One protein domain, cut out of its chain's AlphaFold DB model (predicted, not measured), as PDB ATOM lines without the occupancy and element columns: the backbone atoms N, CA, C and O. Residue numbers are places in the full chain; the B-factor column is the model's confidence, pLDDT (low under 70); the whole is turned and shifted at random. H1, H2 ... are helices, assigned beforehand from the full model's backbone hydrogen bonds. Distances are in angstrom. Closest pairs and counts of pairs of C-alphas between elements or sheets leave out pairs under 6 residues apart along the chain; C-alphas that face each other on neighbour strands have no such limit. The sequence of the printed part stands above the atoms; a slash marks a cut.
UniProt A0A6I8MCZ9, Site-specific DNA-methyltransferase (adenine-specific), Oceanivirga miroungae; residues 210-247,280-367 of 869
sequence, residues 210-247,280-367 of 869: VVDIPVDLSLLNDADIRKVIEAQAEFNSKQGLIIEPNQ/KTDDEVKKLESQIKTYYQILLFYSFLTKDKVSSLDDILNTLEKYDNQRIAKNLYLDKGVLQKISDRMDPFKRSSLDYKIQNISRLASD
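Overview. This is residues 210 to 247 and 280 to 367 of the 869 residues of the protein "Site-specific DNA-methyltransferase (adenine-specific)" of Oceanivirga miroungae (UniProt A0A6I8MCZ9). One long helix, H3, runs along the length of this domain, and shorter helices gather mainly on one side of it. H2 crosses H3 at residues 288 to 295, H7 packs slantwise on residues 296 to 305, and H4 packs between H6 and H7, while residues 231 to 247 form a long unnamed stretch. The printed part has 126 residues with seven named helices, H1 to H7 in chain order, and no named strand; the class is all helix. It is compact, with a radius of gyration of the C-alphas of 14.1 A, and its C-alphas span 43 by 39 by 25 A.

Along the chain. Start at Val 210 and go on to C-alpha 217 at (33.144, 37.274, 28.307), where H1, residues 217 to 221, begins; it is 8.0 A long. H2 follows with residues 223 to 230, 10.3 A. Beyond the cut, find C-alpha 282 at (37.900, 38.074, 16.586); from there H3 runs 35.0 A to residue 305. Next come H4, residues 313 to 319, 10.0 A; H5, residues 323 to 331, 13.6 A; and H6, residues 336 to 345, 14.3 A. H7, residues 348 to 366, runs 26.2 A to C-alpha 366 at (50.158, 29.964, 54.578).

Arrangement. H1 and H2 touch only at the corner, the closest C-alphas being those of Leu 220 and Arg 226, 4.6 A apart. Look at Ile 229 and Gln 291, whose C-alphas, 5.7 A apart, are the closest of H2 and H3; these helices touch, about perpendicular at 90 degrees. H2 also touches H6, about perpendicular at 77 degrees, closest at C-alphas 225 and 338, 5.8 A. H3 and H7 touch, closest at C-alphas 304 and 362, 4.8 A, the same way at a steep tilt of 37 degrees, only just past shallow. H3 and H5 only just touch, with 3 pairs of C-alphas within 8 A, and only at their ends; the closest C-alphas are those of Tyr 302 and Ile 328, 7.0 A. H4 touches H6 at a shallow tilt of 28 degrees, opposite ways, closest at C-alphas 313 and 343, 6.6 A. H4 and H7 only just touch, with 3 pairs within 8 A, closest at C-alphas 313 and 355, 6.0 A. The helix packing is mostly crossed. H3 and H6 are apart, as are, for instance, H5 and H7. In H2, H3, H4 and H6 every O i to N i+4 pair is within hydrogen-bond range; H5 has 3 of 5, H7 13 of 15, and H1 0 of 1, with 2 of 2 O i to N i+3 pairs within range.

Size, cuts and confidence. The farthest C-alphas, those of Thr 281 and Asp 367, are 44.5 A apart. Residues 248 to 279 are not printed; C-alphas 247 and 280 lie 33.5 A apart across this cut. Of the links printed whole, H3 to H4 is short and the others are tight. The mean pLDDT of the printed part is 85.5; look for values under 70 at residues 236 to 247.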
ATOM      1  N   VAL A 210      46.902  30.971  35.364       89.31
ATOM      2  CA  VAL A 210      45.872  31.840  34.762       89.31
ATOM      3  C   VAL A 210      45.432  31.340  33.389       89.31
ATOM      4  O   VAL A 210      44.251  31.433  33.056       89.31
ATOM      5  N   VAL A 211      46.349  30.781  32.593       87.38
ATOM      6  CA  VAL A 211      46.023  30.226  31.265       87.38
ATOM      7  C   VAL A 211      44.995  29.095  31.357       87.38
ATOM      8  O   VAL A 211      44.181  28.949  30.444       87.38
ATOM      9  N   ASP A 212      44.986  28.345  32.461       83.75
ATOM     10  CA  ASP A 212      44.018  27.270  32.696       83.75
ATOM     11  C   ASP A 212      42.632  27.784  33.127       83.75
ATOM     12  O   ASP A 212      41.688  26.995  33.175       83.75
ATOM     13  N   ILE A 213      42.495  29.066  33.492       87.69
ATOM     14  CA  ILE A 213      41.229  29.625  33.979       87.69
ATOM     15  C   ILE A 213      40.344  29.978  32.777       87.69
ATOM     16  O   ILE A 213      40.726  30.817  31.953       87.69
ATOM     17  N   PRO A 214      39.137  29.394  32.666       87.38
ATOM     18  CA  PRO A 214      38.205  29.750  31.605       87.38
ATOM     19  C   PRO A 214      37.798  31.229  31.669       87.38
ATOM     20  O   PRO A 214      37.423  31.750  32.722       87.38
ATOM     21  N   VAL A 215      37.813  31.907  30.521       92.19
ATOM     22  CA  VAL A 215      37.406  33.313  30.427       92.19
ATOM     23  C   VAL A 215      35.885  33.436  30.376       92.19
ATOM     24  O   VAL A 215      35.196  32.686  29.671       92.19
ATOM     25  N   ASP A 216      35.345  34.410  31.109       91.44
ATOM     26  CA  ASP A 216      33.927  34.743  31.073       91.44
ATOM     27  C   ASP A 216      33.633  36.089  30.414       91.44
ATOM     28  O   ASP A 216      33.511  37.114  31.075       91.44
ATOM     29  N   LEU A 217      33.479  36.077  29.086       91.81
ATOM     30  CA  LEU A 217      33.144  37.274  28.307       91.81
ATOM     31  C   LEU A 217      31.783  37.881  28.684       91.81
ATOM     32  O   LEU A 217      31.579  39.076  28.481       91.81
ATOM     33  N   SER A 218      30.873  37.096  29.277       92.12
ATOM     34  CA  SER A 218      29.554  37.588  29.695       92.12
ATOM     35  C   SER A 218      29.632  38.661  30.789       92.12
ATOM     36  O   SER A 218      28.723  39.487  30.906       92.12
ATOM     37  N   LEU A 219      30.746  38.714  31.533       92.44
ATOM     38  CA  LEU A 219      31.028  39.736  32.541       92.44
ATOM     39  C   LEU A 219      31.088  41.152  31.951       92.44
ATOM     40  O   LEU A 219      30.729  42.116  32.625       92.44
ATOM     41  N   LEU A 220      31.483  41.285  30.682       92.88
ATOM     42  CA  LEU A 220      31.627  42.576  29.998       92.88
ATOM     43  C   LEU A 220      30.286  43.242  29.658       92.88
ATOM     44  O   LEU A 220      30.264  44.381  29.195       92.88
ATOM     45  N   ASN A 221      29.166  42.552  29.897       91.62
ATOM     46  CA  ASN A 221      27.830  43.131  29.779       91.62
ATOM     47  C   ASN A 221      27.513  44.120  30.916       91.62
ATOM     48  O   ASN A 221      26.597  44.929  30.779       91.62
ATOM     49  N   ASP A 222      28.251  44.080  32.034       93.31
ATOM     50  CA  ASP A 222      28.186  45.115  33.072       93.31
ATOM     51  C   ASP A 222      29.202  46.223  32.758       93.31
ATOM     52  O   ASP A 222      30.397  45.966  32.599       93.31
ATOM     53  N   ALA A 223      28.727  47.467  32.667       91.38
ATOM     54  CA  ALA A 223      29.553  48.601  32.259       91.38
ATOM     55  C   ALA A 223      30.724  48.878  33.219       91.38
ATOM     56  O   ALA A 223      31.795  49.271  32.752       91.38
ATOM     57  N   ASP A 224      30.545  48.636  34.521       91.81
ATOM     58  CA  ASP A 224      31.581  48.905  35.522       91.81
ATOM     59  C   ASP A 224      32.681  47.843  35.465       91.81
ATOM     60  O   ASP A 224      33.866  48.177  35.486       91.81
ATOM     61  N   ILE A 225      32.296  46.569  35.298       92.94
ATOM     62  CA  ILE A 225      33.259  45.482  35.076       92.94
ATOM     63  C   ILE A 225      34.033  45.746  33.785       92.94
ATOM     64  O   ILE A 225      35.263  45.712  33.781       92.94
ATOM     65  N   ARG A 226      33.326  46.062  32.696       93.19
ATOM     66  CA  ARG A 226      33.944  46.352  31.402       93.19
ATOM     67  C   ARG A 226      34.978  47.473  31.502       93.19
ATOM     68  O   ARG A 226      36.072  47.301  30.982       93.19
ATOM     69  N   LYS A 227      34.670  48.572  32.198       91.94
ATOM     70  CA  LYS A 227      35.599  49.698  32.380       91.94
ATOM     71  C   LYS A 227      36.906  49.263  33.052       91.94
ATOM     72  O   LYS A 227      37.977  49.649  32.595       91.94
ATOM     73  N   VAL A 228      36.825  48.449  34.108       90.00
ATOM     74  CA  VAL A 228      38.015  47.949  34.820       90.00
ATOM     75  C   VAL A 228      38.820  46.975  33.967       90.00
ATOM     76  O   VAL A 228      40.048  47.060  33.954       90.00
ATOM     77  N   ILE A 229      38.152  46.074  33.242       90.88
ATOM     78  CA  ILE A 229      38.819  45.102  32.370       90.88
ATOM     79  C   ILE A 229      39.487  45.797  31.179       90.88
ATOM     80  O   ILE A 229      40.654  45.540  30.905       90.88
ATOM     81  N   GLU A 230      38.799  46.709  30.493       89.75
ATOM     82  CA  GLU A 230      39.348  47.409  29.323       89.75
ATOM     83  C   GLU A 230      40.537  48.320  29.676       89.75
ATOM     84  O   GLU A 230      41.368  48.581  28.806       89.75
ATOM     85  N   ALA A 231      40.647  48.751  30.939       87.00
ATOM     86  CA  ALA A 231      41.796  49.489  31.462       87.00
ATOM     87  C   ALA A 231      43.024  48.603  31.743       87.00
ATOM     88  O   ALA A 231      44.135  49.119  31.844       87.00
ATOM     89  N   GLN A 232      42.857  47.280  31.856       84.31
ATOM     90  CA  GLN A 232      43.992  46.370  32.013       84.31
ATOM     91  C   GLN A 232      44.800  46.314  30.720       84.31
ATOM     92  O   GLN A 232      44.237  46.360  29.622       84.31
ATOM     93  N   ALA A 233      46.117  46.130  30.808       80.50
ATOM     94  CA  ALA A 233      46.842  45.734  29.611       80.50
ATOM     95  C   ALA A 233      46.555  44.269  29.267       80.50
ATOM     96  O   ALA A 233      46.110  43.458  30.087       80.50
ATOM     97  N   GLU A 234      46.857  43.923  28.025       82.69
ATOM     98  CA  GLU A 234      46.770  42.550  27.555       82.69
ATOM     99  C   GLU A 234      47.728  41.643  28.347       82.69
ATOM    100  O   GLU A 234      48.884  41.995  28.611       82.69
ATOM    101  N   PHE A 235      47.251  40.456  28.710       80.75
ATOM    102  CA  PHE A 235      48.015  39.427  29.398       80.75
ATOM    103  C   PHE A 235      49.273  39.055  28.609       80.75
ATOM    104  O   PHE A 235      49.231  38.833  27.397       80.75
ATOM    105  N   ASN A 236      50.413  38.999  29.305       69.81
ATOM    106  CA  ASN A 236      51.753  38.812  28.729       69.81
ATOM    107  C   ASN A 236      52.181  39.864  27.681       69.81
ATOM    108  O   ASN A 236      53.196  39.669  27.005       69.81
ATOM    109  N   SER A 237      51.456  40.978  27.536       66.00
ATOM    110  CA  SER A 237      51.829  42.041  26.602       66.00
ATOM    111  C   SER A 237      53.012  42.872  27.089       66.00
ATOM    112  O   SER A 237      53.443  42.792  28.245       66.00
ATOM    113  N   LYS A 238      53.505  43.730  26.186       52.88
ATOM    114  CA  LYS A 238      54.611  44.641  26.473       52.88
ATOM    115  C   LYS A 238      54.317  45.719  27.510       52.88
ATOM    116  O   LYS A 238      55.225  46.350  28.032       52.88
ATOM    117  N   GLN A 239      53.041  45.951  27.780       41.09
ATOM    118  CA  GLN A 239      52.597  46.969  28.723       41.09
ATOM    119  C   GLN A 239      52.356  46.384  30.125       41.09
ATOM    120  O   GLN A 239      52.388  47.148  31.079       41.09
ATOM    121  N   GLY A 240      52.251  45.049  30.276       48.34
ATOM    122  CA  GLY A 240      52.122  44.365  31.576       48.34
ATOM    123  C   GLY A 240      50.964  44.881  32.443       48.34
ATOM    124  O   GLY A 240      50.069  45.549  31.946       48.34
ATOM    125  N   LEU A 241      50.958  44.609  33.752       50.34
ATOM    126  CA  LEU A 241      50.148  45.435  34.657       50.34
ATOM    127  C   LEU A 241      50.585  46.895  34.456       50.34
ATOM    128  O   LEU A 241      51.788  47.161  34.486       50.34
ATOM    129  N   ILE A 242      49.645  47.811  34.189       43.59
ATOM    130  CA  ILE A 242      49.965  49.240  34.086       43.59
ATOM    131  C   ILE A 242      50.404  49.679  35.481       43.59
ATOM    132  O   ILE A 242      49.587  49.868  36.376       43.59
ATOM    133  N   ILE A 243      51.714  49.766  35.671       49.75
ATOM    134  CA  ILE A 243      52.346  50.269  36.883       49.75
ATOM    135  C   ILE A 243      52.894  51.631  36.485       49.75
ATOM    136  O   ILE A 243      53.935  51.696  35.833       49.75
ATOM    137  N   GLU A 244      52.185  52.712  36.814       44.19
ATOM    138  CA  GLU A 244      52.808  54.033  36.776       44.19
ATOM    139  C   GLU A 244      53.836  54.087  37.914       44.19
ATOM    140  O   GLU A 244      53.443  54.043  39.081       44.19
ATOM    141  N   PRO A 245      55.151  54.151  37.623       39.88
ATOM    142  CA  PRO A 245      56.188  54.033  38.651       39.88
ATOM    143  C   PRO A 245      56.153  55.157  39.702       39.88
ATOM    144  O   PRO A 245      56.755  55.009  40.760       39.88
ATOM    145  N   ASN A 246      55.427  56.248  39.421       39.88
ATOM    146  CA  ASN A 246      55.455  57.497  40.182       39.88
ATOM    147  C   ASN A 246      54.141  57.814  40.935       39.88
ATOM    148  O   ASN A 246      54.022  58.901  41.491       39.88
ATOM    149  N   GLN A 247      53.156  56.907  40.997       38.78
ATOM    150  CA  GLN A 247      51.940  57.112  41.812       38.78
ATOM    151  C   GLN A 247      52.080  56.521  43.230       38.78
ATOM    152  O   GLN A 247      51.286  55.685  43.663       38.78
ATOM    153  N   LYS A 280      31.819  42.299  18.194       81.00
ATOM    154  CA  LYS A 280      33.262  42.565  18.100       81.00
ATOM    155  C   LYS A 280      33.951  41.652  17.090       81.00
ATOM    156  O   LYS A 280      33.493  40.549  16.805       81.00
ATOM    157  N   THR A 281      35.078  42.112  16.560       84.44
ATOM    158  CA  THR A 281      35.963  41.294  15.718       84.44
ATOM    159  C   THR A 281      36.699  40.234  16.546       84.44
ATOM    160  O   THR A 281      36.920  40.420  17.743       84.44
ATOM    161  N   ASP A 282      37.144  39.145  15.912       83.00
ATOM    162  CA  ASP A 282      37.900  38.074  16.586       83.00
ATOM    163  C   ASP A 282      39.145  38.595  17.328       83.00
ATOM    164  O   ASP A 282      39.496  38.092  18.398       83.00
ATOM    165  N   ASP A 283      39.818  39.609  16.779       83.38
ATOM    166  CA  ASP A 283      41.009  40.206  17.391       83.38
ATOM    167  C   ASP A 283      40.658  41.062  18.619       83.38
ATOM    168  O   ASP A 283      41.365  41.013  19.628       83.38
ATOM    169  N   GLU A 284      39.537  41.788  18.589       86.50
ATOM    170  CA  GLU A 284      39.027  42.513  19.759       86.50
ATOM    171  C   GLU A 284      38.584  41.558  20.873       86.50
ATOM    172  O   GLU A 284      38.857  41.817  22.045       86.50
ATOM    173  N   VAL A 285      37.946  40.435  20.527       87.50
ATOM    174  CA  VAL A 285      37.558  39.414  21.512       87.50
ATOM    175  C   VAL A 285      38.795  38.822  22.183       87.50
ATOM    176  O   VAL A 285      38.856  38.789  23.410       87.50
ATOM    177  N   LYS A 286      39.824  38.438  21.415       88.56
ATOM    178  CA  LYS A 286      41.094  37.941  21.979       88.56
ATOM    179  C   LYS A 286      41.757  38.954  22.906       88.56
ATOM    180  O   LYS A 286      42.287  38.568  23.948       88.56
ATOM    181  N   LYS A 287      41.725  40.241  22.550       89.62
ATOM    182  CA  LYS A 287      42.232  41.317  23.408       89.62
ATOM    183  C   LYS A 287      41.484  41.363  24.743       89.62
ATOM    184  O   LYS A 287      42.123  41.371  25.792       89.62
ATOM    185  N   LEU A 288      40.155  41.325  24.716       91.44
ATOM    186  CA  LEU A 288      39.326  41.318  25.925       91.44
ATOM    187  C   LEU A 288      39.565  40.064  26.780       91.44
ATOM    188  O   LEU A 288      39.692  40.165  27.999       91.44
ATOM    189  N   GLU A 289      39.700  38.886  26.163       92.38
ATOM    190  CA  GLU A 289      40.074  37.659  26.879       92.38
ATOM    191  C   GLU A 289      41.425  37.800  27.585       92.38
ATOM    192  O   GLU A 289      41.595  37.356  28.723       92.38
ATOM    193  N   SER A 290      42.380  38.436  26.909       90.62
ATOM    194  CA  SER A 290      43.697  38.754  27.445       90.62
ATOM    195  C   SER A 290      43.589  39.689  28.656       90.62
ATOM    196  O   SER A 290      44.173  39.421  29.699       90.62
ATOM    197  N   GLN A 291      42.775  40.738  28.582       91.56
ATOM    198  CA  GLN A 291      42.569  41.674  29.691       91.56
ATOM    199  C   GLN A 291      41.873  41.030  30.906       91.56
ATOM    200  O   GLN A 291      42.260  41.284  32.047       91.56
ATOM    201  N   ILE A 292      40.906  40.129  30.687       94.12
ATOM    202  CA  ILE A 292      40.281  39.348  31.771       94.12
ATOM    203  C   ILE A 292      41.315  38.457  32.470       94.12
ATOM    204  O   ILE A 292      41.333  38.378  33.698       94.12
ATOM    205  N   LYS A 293      42.210  37.814  31.710       92.50
ATOM    206  CA  LYS A 293      43.301  37.007  32.282       92.50
ATOM    207  C   LYS A 293      44.241  37.842  33.150       92.50
ATOM    208  O   LYS A 293      44.611  37.385  34.229       92.50
ATOM    209  N   THR A 294      44.572  39.067  32.737       89.25
ATOM    210  CA  THR A 294      45.324  40.012  33.581       89.25
ATOM    211  C   THR A 294      44.597  40.262  34.904       89.25
ATOM    212  O   THR A 294      45.206  40.160  35.963       89.25
ATOM    213  N   TYR A 295      43.279  40.480  34.881       92.38
ATOM    214  CA  TYR A 295      42.506  40.662  36.113       92.38
ATOM    215  C   TYR A 295      42.508  39.412  37.012       92.38
ATOM    216  O   TYR A 295      42.699  39.516  38.223       92.38
ATOM    217  N   TYR A 296      42.377  38.207  36.443       94.31
ATOM    218  CA  TYR A 296      42.516  36.961  37.211       94.31
ATOM    219  C   TYR A 296      43.900  36.826  37.854       94.31
ATOM    220  O   TYR A 296      43.999  36.374  38.993       94.31
ATOM    221  N   GLN A 297      44.963  37.246  37.162       91.56
ATOM    222  CA  GLN A 297      46.316  37.260  37.716       91.56
ATOM    223  C   GLN A 297      46.411  38.147  38.965       91.56
ATOM    224  O   GLN A 297      46.987  37.716  39.961       91.56
ATOM    225  N   ILE A 298      45.796  39.335  38.947       91.44
ATOM    226  CA  ILE A 298      45.749  40.248  40.102       91.44
ATOM    227  C   ILE A 298      45.047  39.583  41.296       91.44
ATOM    228  O   ILE A 298      45.530  39.672  42.423       91.44
ATOM    229  N   LEU A 299      43.948  38.857  41.066       94.38
ATOM    230  CA  LEU A 299      43.254  38.127  42.137       94.38
ATOM    231  C   LEU A 299      44.119  37.016  42.745       94.38
ATOM    232  O   LEU A 299      44.093  36.812  43.960       94.38
ATOM    233  N   LEU A 300      44.912  36.324  41.924       93.69
ATOM    234  CA  LEU A 300      45.882  35.343  42.414       93.69
ATOM    235  C   LEU A 300      47.056  36.006  43.151       93.69
ATOM    236  O   LEU A 300      47.582  35.436  44.102       93.69
ATOM    237  N   PHE A 301      47.464  37.216  42.766       92.88
ATOM    238  CA  PHE A 301      48.447  37.979  43.537       92.88
ATOM    239  C   PHE A 301      47.884  38.348  44.906       92.88
ATOM    240  O   PHE A 301      48.523  38.068  45.917       92.88
ATOM    241  N   TYR A 302      46.656  38.868  44.966       94.81
ATOM    242  CA  TYR A 302      45.999  39.160  46.237       94.81
ATOM    243  C   TYR A 302      45.927  37.921  47.136       94.81
ATOM    244  O   TYR A 302      46.273  38.006  48.314       94.81
ATOM    245  N   SER A 303      45.536  36.760  46.593       94.31
ATOM    246  CA  SER A 303      45.395  35.534  47.389       94.31
ATOM    247  C   SER A 303      46.710  35.036  47.991       94.31
ATOM    248  O   SER A 303      46.688  34.409  49.051       94.31
ATOM    249  N   PHE A 304      47.847  35.336  47.357       93.56
ATOM    250  CA  PHE A 304      49.180  35.093  47.908       93.56
ATOM    251  C   PHE A 304      49.575  36.116  48.983       93.56
ATOM    252  O   PHE A 304      50.156  35.753  50.012       93.56
ATOM    253  N   LEU A 305      49.287  37.392  48.717       93.62
ATOM    254  CA  LEU A 305      49.746  38.536  49.502       93.62
ATOM    255  C   LEU A 305      49.000  38.686  50.828       93.62
ATOM    256  O   LEU A 305      49.610  39.051  51.831       93.62
ATOM    257  N   THR A 306      47.705  38.372  50.867       93.88
ATOM    258  CA  THR A 306      46.942  38.444  52.115       93.88
ATOM    259  C   THR A 306      47.432  37.414  53.143       93.88
ATOM    260  O   THR A 306      47.800  36.280  52.819       93.88
ATOM    261  N   LYS A 307      47.426  37.804  54.423       91.38
ATOM    262  CA  LYS A 307      47.655  36.886  55.554       91.38
ATOM    263  C   LYS A 307      46.466  35.966  55.803       91.38
ATOM    264  O   LYS A 307      46.632  34.910  56.414       91.38
ATOM    265  N   ASP A 308      45.280  36.368  55.360       91.62
ATOM    266  CA  ASP A 308      44.070  35.583  55.520       91.62
ATOM    267  C   ASP A 308      44.090  34.353  54.609       91.62
ATOM    268  O   ASP A 308      44.507  34.398  53.454       91.62
ATOM    269  N   LYS A 309      43.589  33.227  55.118       89.31
ATOM    270  CA  LYS A 309      43.377  32.042  54.283       89.31
ATOM    271  C   LYS A 309      42.155  32.290  53.409       89.31
ATOM    272  O   LYS A 309      41.040  32.331  53.926       89.31
ATOM    273  N   VAL A 310      42.373  32.433  52.106       90.25
ATOM    274  CA  VAL A 310      41.308  32.628  51.117       90.25
ATOM    275  C   VAL A 310      41.236  31.418  50.194       90.25
ATOM    276  O   VAL A 310      42.245  30.934  49.687       90.25
ATOM    277  N   SER A 311      40.031  30.892  49.996       86.44
ATOM    278  CA  SER A 311      39.786  29.705  49.172       86.44
ATOM    279  C   SER A 311      38.848  29.963  47.999       86.44
ATOM    280  O   SER A 311      38.602  29.062  47.200       86.44
ATOM    281  N   SER A 312      38.323  31.183  47.899       88.44
ATOM    282  CA  SER A 312      37.347  31.585  46.896       88.44
ATOM    283  C   SER A 312      37.354  33.097  46.670       88.44
ATOM    284  O   SER A 312      37.903  33.863  47.466       88.44
ATOM    285  N   LEU A 313      36.688  33.528  45.603       91.88
ATOM    286  CA  LEU A 313      36.416  34.930  45.299       91.88
ATOM    287  C   LEU A 313      35.622  35.634  46.416       91.88
ATOM    288  O   LEU A 313      35.876  36.803  46.699       91.88
ATOM    289  N   ASP A 314      34.712  34.924  47.089       89.88
ATOM    290  CA  ASP A 314      33.961  35.477  48.225       89.88
ATOM    291  C   ASP A 314      34.862  35.690  49.444       89.88
ATOM    292  O   ASP A 314      34.726  36.687  50.148       89.88
ATOM    293  N   ASP A 315      35.823  34.793  49.687       91.94
ATOM    294  CA  ASP A 315      36.796  34.984  50.766       91.94
ATOM    295  C   ASP A 315      37.679  36.213  50.501       91.94
ATOM    296  O   ASP A 315      37.969  36.977  51.423       91.94
ATOM    297  N   ILE A 316      38.066  36.449  49.240       94.19
ATOM    298  CA  ILE A 316      38.754  37.686  48.844       94.19
ATOM    299  C   ILE A 316      37.866  38.894  49.165       94.19
ATOM    300  O   ILE A 316      38.289  39.777  49.910       94.19
ATOM    301  N   LEU A 317      36.613  38.909  48.702       93.38
ATOM    302  CA  LEU A 317      35.661  39.997  48.970       93.38
ATOM    303  C   LEU A 317      35.492  40.304  50.463       93.38
ATOM    304  O   LEU A 317      35.494  41.467  50.868       93.38
ATOM    305  N   ASN A 318      35.389  39.258  51.284       92.31
ATOM    306  CA  ASN A 318      35.210  39.365  52.730       92.31
ATOM    307  C   ASN A 318      36.468  39.853  53.464       92.31
ATOM    308  O   ASN A 318      36.381  40.300  54.610       92.31
ATOM    309  N   THR A 319      37.642  39.750  52.839       94.62
ATOM    310  CA  THR A 319      38.923  40.130  53.446       94.62
ATOM    311  C   THR A 319      39.426  41.494  52.979       94.62
ATOM    312  O   THR A 319      40.181  42.105  53.732       94.62
ATOM    313  N   LEU A 320      38.970  42.004  51.826       91.44
ATOM    314  CA  LEU A 320      39.438  43.263  51.216       91.44
ATOM    315  C   LEU A 320      39.429  44.471  52.165       91.44
ATOM    316  O   LEU A 320      40.346  45.283  52.146       91.44
ATOM    317  N   GLU A 321      38.399  44.598  53.003       89.12
ATOM    318  CA  GLU A 321      38.234  45.754  53.899       89.12
ATOM    319  C   GLU A 321      38.936  45.607  55.251       89.12
ATOM    320  O   GLU A 321      38.908  46.542  56.056       89.12
ATOM    321  N   LYS A 322      39.573  44.464  55.532       91.56
ATOM    322  CA  LYS A 322      40.376  44.318  56.751       91.56
ATOM    323  C   LYS A 322      41.576  45.259  56.686       91.56
ATOM    324  O   LYS A 322      42.173  45.415  55.628       91.56
ATOM    325  N   TYR A 323      41.944  45.835  57.830       84.50
ATOM    326  CA  TYR A 323      42.968  46.882  57.940       84.50
ATOM    327  C   TYR A 323      44.257  46.575  57.150       84.50
ATOM    328  O   TYR A 323      44.645  47.366  56.296       84.50
ATOM    329  N   ASP A 324      44.850  45.394  57.343       80.31
ATOM    330  CA  ASP A 324      46.086  44.997  56.645       80.31
ATOM    331  C   ASP A 324      45.892  44.786  55.128       80.31
ATOM    332  O   ASP A 324      46.815  44.998  54.343       80.31
ATOM    333  N   ASN A 325      44.688  44.401  54.691       93.75
ATOM    334  CA  ASN A 325      44.395  44.080  53.292       93.75
ATOM    335  C   ASN A 325      43.980  45.301  52.462       93.75
ATOM    336  O   ASN A 325      44.096  45.254  51.240       93.75
ATOM    337  N   GLN A 326      43.546  46.400  53.090       93.62
ATOM    338  CA  GLN A 326      43.190  47.634  52.377       93.62
ATOM    339  C   GLN A 326      44.376  48.179  51.572       93.62
ATOM    340  O   GLN A 326      44.211  48.607  50.431       93.62
ATOM    341  N   ARG A 327      45.585  48.108  52.146       93.44
ATOM    342  CA  ARG A 327      46.831  48.495  51.472       93.44
ATOM    343  C   ARG A 327      47.110  47.605  50.259       93.44
ATOM    344  O   ARG A 327      47.350  48.124  49.173       93.44
ATOM    345  N   ILE A 328      46.997  46.284  50.431       93.81
ATOM    346  CA  ILE A 328      47.176  45.295  49.357       93.81
ATOM    347  C   ILE A 328      46.173  45.560  48.227       93.81
ATOM    348  O   ILE A 328      46.555  45.628  47.064       93.81
ATOM    349  N   ALA A 329      44.896  45.755  48.565       92.75
ATOM    350  CA  ALA A 329      43.838  46.037  47.604       92.75
ATOM    351  C   ALA A 329      44.086  47.339  46.827       92.75
ATOM    352  O   ALA A 329      43.990  47.326  45.601       92.75
ATOM    353  N   LYS A 330      44.469  48.428  47.519       91.69
ATOM    354  CA  LYS A 330      44.843  49.715  46.898       91.69
ATOM    355  C   LYS A 330      46.004  49.523  45.921       91.69
ATOM    356  O   LYS A 330      45.895  49.919  44.767       91.69
ATOM    357  N   ASN A 331      47.081  48.873  46.361       89.31
ATOM    358  CA  ASN A 331      48.295  48.689  45.561       89.31
ATOM    359  C   ASN A 331      48.097  47.745  44.364       89.31
ATOM    360  O   ASN A 331      48.796  47.874  43.364       89.31
ATOM    361  N   LEU A 332      47.132  46.825  44.444       88.50
ATOM    362  CA  LEU A 332      46.720  45.952  43.341       88.50
ATOM    363  C   LEU A 332      45.570  46.519  42.493       88.50
ATOM    364  O   LEU A 332      45.101  45.831  41.587       88.50
ATOM    365  N   TYR A 333      45.104  47.741  42.773       88.19
ATOM    366  CA  TYR A 333      43.988  48.388  42.074       88.19
ATOM    367  C   TYR A 333      42.683  47.565  42.090       88.19
ATOM    368  O   TYR A 333      41.920  47.553  41.121       88.19
ATOM    369  N   LEU A 334      42.420  46.853  43.191       91.25
ATOM    370  CA  LEU A 334      41.210  46.052  43.368       91.25
ATOM    371  C   LEU A 334      40.074  46.891  43.957       91.25
ATOM    372  O   LEU A 334      40.137  47.328  45.105       91.25
ATOM    373  N   ASP A 335      38.996  47.045  43.187       90.38
ATOM    374  CA  ASP A 335      37.762  47.681  43.649       90.38
ATOM    375  C   ASP A 335      36.760  46.643  44.174       90.38
ATOM    376  O   ASP A 335      36.386  45.688  43.482       90.38
ATOM    377  N   LYS A 336      36.282  46.847  45.407       92.12
ATOM    378  CA  LYS A 336      35.336  45.931  46.057       92.12
ATOM    379  C   LYS A 336      33.988  45.877  45.333       92.12
ATOM    380  O   LYS A 336      33.402  44.800  45.231       92.12
ATOM    381  N   GLY A 337      33.486  47.010  44.838       92.88
ATOM    382  CA  GLY A 337      32.192  47.082  44.158       92.88
ATOM    383  C   GLY A 337      32.187  46.291  42.851       92.88
ATOM    384  O   GLY A 337      31.276  45.504  42.592       92.88
ATOM    385  N   VAL A 338      33.246  46.439  42.059       93.12
ATOM    386  CA  VAL A 338      33.463  45.689  40.820       93.12
ATOM    387  C   VAL A 338      33.661  44.207  41.113       93.12
ATOM    388  O   VAL A 338      33.036  43.371  40.458       93.12
ATOM    389  N   LEU A 339      34.456  43.859  42.127       93.94
ATOM    390  CA  LEU A 339      34.675  42.461  42.488       93.94
ATOM    391  C   LEU A 339      33.382  41.770  42.956       93.94
ATOM    392  O   LEU A 339      33.152  40.614  42.600       93.94
ATOM    393  N   GLN A 340      32.510  42.480  43.682       94.38
ATOM    394  CA  GLN A 340      31.206  41.957  44.098       94.38
ATOM    395  C   GLN A 340      30.342  41.632  42.877       94.38
ATOM    396  O   GLN A 340      29.795  40.538  42.775       94.38
ATOM    397  N   LYS A 341      30.290  42.544  41.899       94.31
ATOM    398  CA  LYS A 341      29.566  42.316  40.643       94.31
ATOM    399  C   LYS A 341      30.123  41.140  39.846       94.31
ATOM    400  O   LYS A 341      29.344  40.395  39.256       94.31
ATOM    401  N   ILE A 342      31.447  40.967  39.816       93.56
ATOM    402  CA  ILE A 342      32.077  39.798  39.186       93.56
ATOM    403  C   ILE A 342      31.628  38.526  39.907       93.56
ATOM    404  O   ILE A 342      31.181  37.594  39.244       93.56
ATOM    405  N   SER A 343      31.673  38.499  41.244       90.62
ATOM    406  CA  SER A 343      31.225  37.343  42.033       90.62
ATOM    407  C   SER A 343      29.772  36.964  41.733       90.62
ATOM    408  O   SER A 343      29.484  35.790  41.484       90.62
ATOM    409  N   ASP A 344      28.875  37.949  41.665       89.88
ATOM    410  CA  ASP A 344      27.441  37.726  41.460       89.88
ATOM    411  C   ASP A 344      27.087  37.257  40.035       89.88
ATOM    412  O   ASP A 344      26.069  36.591  39.837       89.88
ATOM    413  N   ARG A 345      27.891  37.635  39.030       92.81
ATOM    414  CA  ARG A 345      27.573  37.437  37.604       92.81
ATOM    415  C   ARG A 345      28.388  36.343  36.914       92.81
ATOM    416  O   ARG A 345      27.960  35.881  35.860       92.81
ATOM    417  N   MET A 346      29.543  35.962  37.457       92.06
ATOM    418  CA  MET A 346      30.434  34.980  36.833       92.06
ATOM    419  C   MET A 346      29.775  33.602  36.744       92.06
ATOM    420  O   MET A 346      29.160  33.131  37.702       92.06
ATOM    421  N   ASP A 347      29.949  32.925  35.608       89.88
ATOM    422  CA  ASP A 347      29.478  31.555  35.423       89.88
ATOM    423  C   ASP A 347      30.005  30.629  36.543       89.88
ATOM    424  O   ASP A 347      31.219  30.589  36.779       89.88
ATOM    425  N   PRO A 348      29.143  29.837  37.215       82.69
ATOM    426  CA  PRO A 348      29.547  29.013  38.355       82.69
ATOM    427  C   PRO A 348      30.665  28.002  38.063       82.69
ATOM    428  O   PRO A 348      31.492  27.733  38.936       82.69
ATOM    429  N   PHE A 349      30.730  27.440  36.849       77.38
ATOM    430  CA  PHE A 349      31.779  26.481  36.488       77.38
ATOM    431  C   PHE A 349      33.120  27.181  36.271       77.38
ATOM    432  O   PHE A 349      34.155  26.713  36.759       77.38
ATOM    433  N   LYS A 350      33.111  28.324  35.573       86.00
ATOM    434  CA  LYS A 350      34.316  29.149  35.389       86.00
ATOM    435  C   LYS A 350      34.807  29.689  36.731       86.00
ATOM    436  O   LYS A 350      36.000  29.610  37.025       86.00
ATOM    437  N   ARG A 351      33.883  30.148  37.576       86.50
ATOM    438  CA  ARG A 351      34.158  30.627  38.932       86.50
ATOM    439  C   ARG A 351      34.809  29.555  39.798       86.50
ATOM    440  O   ARG A 351      35.831  29.822  40.415       86.50
ATOM    441  N   SER A 352      34.305  28.320  39.770       78.12
ATOM    442  CA  SER A 352      34.920  27.216  40.519       78.12
ATOM    443  C   SER A 352      36.373  26.948  40.109       78.12
ATOM    444  O   SER A 352      37.173  26.543  40.952       78.12
ATOM    445  N   SER A 353      36.719  27.165  38.836       82.44
ATOM    446  CA  SER A 353      38.099  27.031  38.358       82.44
ATOM    447  C   SER A 353      38.989  28.151  38.906       82.44
ATOM    448  O   SER A 353      40.101  27.871  39.349       82.44
ATOM    449  N   LEU A 354      38.491  29.392  38.948       88.44
ATOM    450  CA  LEU A 354      39.179  30.517  39.590       88.44
ATOM    451  C   LEU A 354      39.363  30.281  41.100       88.44
ATOM    452  O   LEU A 354      40.481  30.402  41.592       88.44
ATOM    453  N   ASP A 355      38.313  29.868  41.813       86.12
ATOM    454  CA  ASP A 355      38.351  29.587  43.257       86.12
ATOM    455  C   ASP A 355      39.390  28.508  43.604       86.12
ATOM    456  O   ASP A 355      40.172  28.655  44.545       86.12
ATOM    457  N   TYR A 356      39.482  27.450  42.793       81.69
ATOM    458  CA  TYR A 356      40.513  26.423  42.958       81.69
ATOM    459  C   TYR A 356      41.935  26.996  42.835       81.69
ATOM    460  O   TYR A 356      42.806  26.684  43.653       81.69
ATOM    461  N   LYS A 357      42.181  27.878  41.855       87.81
ATOM    462  CA  LYS A 357      43.483  28.550  41.722       87.81
ATOM    463  C   LYS A 357      43.744  29.510  42.890       87.81
ATOM    464  O   LYS A 357      44.858  29.511  43.409       87.81
ATOM    465  N   ILE A 358      42.734  30.252  43.358       90.56
ATOM    466  CA  ILE A 358      42.825  31.128  44.543       90.56
ATOM    467  C   ILE A 358      43.287  30.327  45.761       90.56
ATOM    468  O   ILE A 358      44.277  30.699  46.393       90.56
ATOM    469  N   GLN A 359      42.625  29.203  46.048       85.06
ATOM    470  CA  GLN A 359      42.960  28.344  47.179       85.06
ATOM    471  C   GLN A 359      44.391  27.806  47.093       85.06
ATOM    472  O   GLN A 359      45.131  27.840  48.079       85.06
ATOM    473  N   ASN A 360      44.789  27.309  45.919       84.25
ATOM    474  CA  ASN A 360      46.129  26.768  45.715       84.25
ATOM    475  C   ASN A 360      47.204  27.821  45.964       84.25
ATOM    476  O   ASN A 360      48.180  27.534  46.653       84.25
ATOM    477  N   ILE A 361      47.008  29.033  45.439       88.62
ATOM    478  CA  ILE A 361      47.965  30.122  45.606       88.62
ATOM    479  C   ILE A 361      48.010  30.615  47.058       88.62
ATOM    480  O   ILE A 361      49.099  30.783  47.603       88.62
ATOM    481  N   SER A 362      46.860  30.742  47.728       89.69
ATOM    482  CA  SER A 362      46.807  31.139  49.142       89.69
ATOM    483  C   SER A 362      47.532  30.146  50.059       89.69
ATOM    484  O   SER A 362      48.210  30.536  51.017       89.69
ATOM    485  N   ARG A 363      47.468  28.845  49.745       84.94
ATOM    486  CA  ARG A 363      48.147  27.803  50.527       84.94
ATOM    487  C   ARG A 363      49.673  27.914  50.470       84.94
ATOM    488  O   ARG A 363      50.318  27.617  51.469       84.94
ATOM    489  N   LEU A 364      50.251  28.379  49.361       83.12
ATOM    490  CA  LEU A 364      51.712  28.459  49.186       83.12
ATOM    491  C   LEU A 364      52.405  29.280  50.278       83.12
ATOM    492  O   LEU A 364      53.462  28.891  50.768       83.12
ATOM    493  N   ALA A 365      51.793  30.398  50.671       76.38
ATOM    494  CA  ALA A 365      52.344  31.285  51.689       76.38
ATOM    495  C   ALA A 365      51.936  30.888  53.117       76.38
ATOM    496  O   ALA A 365      52.618  31.250  54.073       76.38
ATOM    497  N   SER A 366      50.817  30.171  53.278       82.12
ATOM    498  CA  SER A 366      50.158  29.964  54.578       82.12
ATOM    499  C   SER A 366      50.239  28.536  55.128       82.12
ATOM    500  O   SER A 366      49.750  28.276  56.231       82.12
ATOM    501  N   ASP A 367      50.842  27.595  54.394       82.62
ATOM    502  CA  ASP A 367      50.997  26.208  54.837       82.62
ATOM    503  C   ASP A 367      52.059  26.079  55.938       82.62
ATOM    504  O   ASP A 367      53.247  25.952  55.679       82.62
TER     505      ASP A 367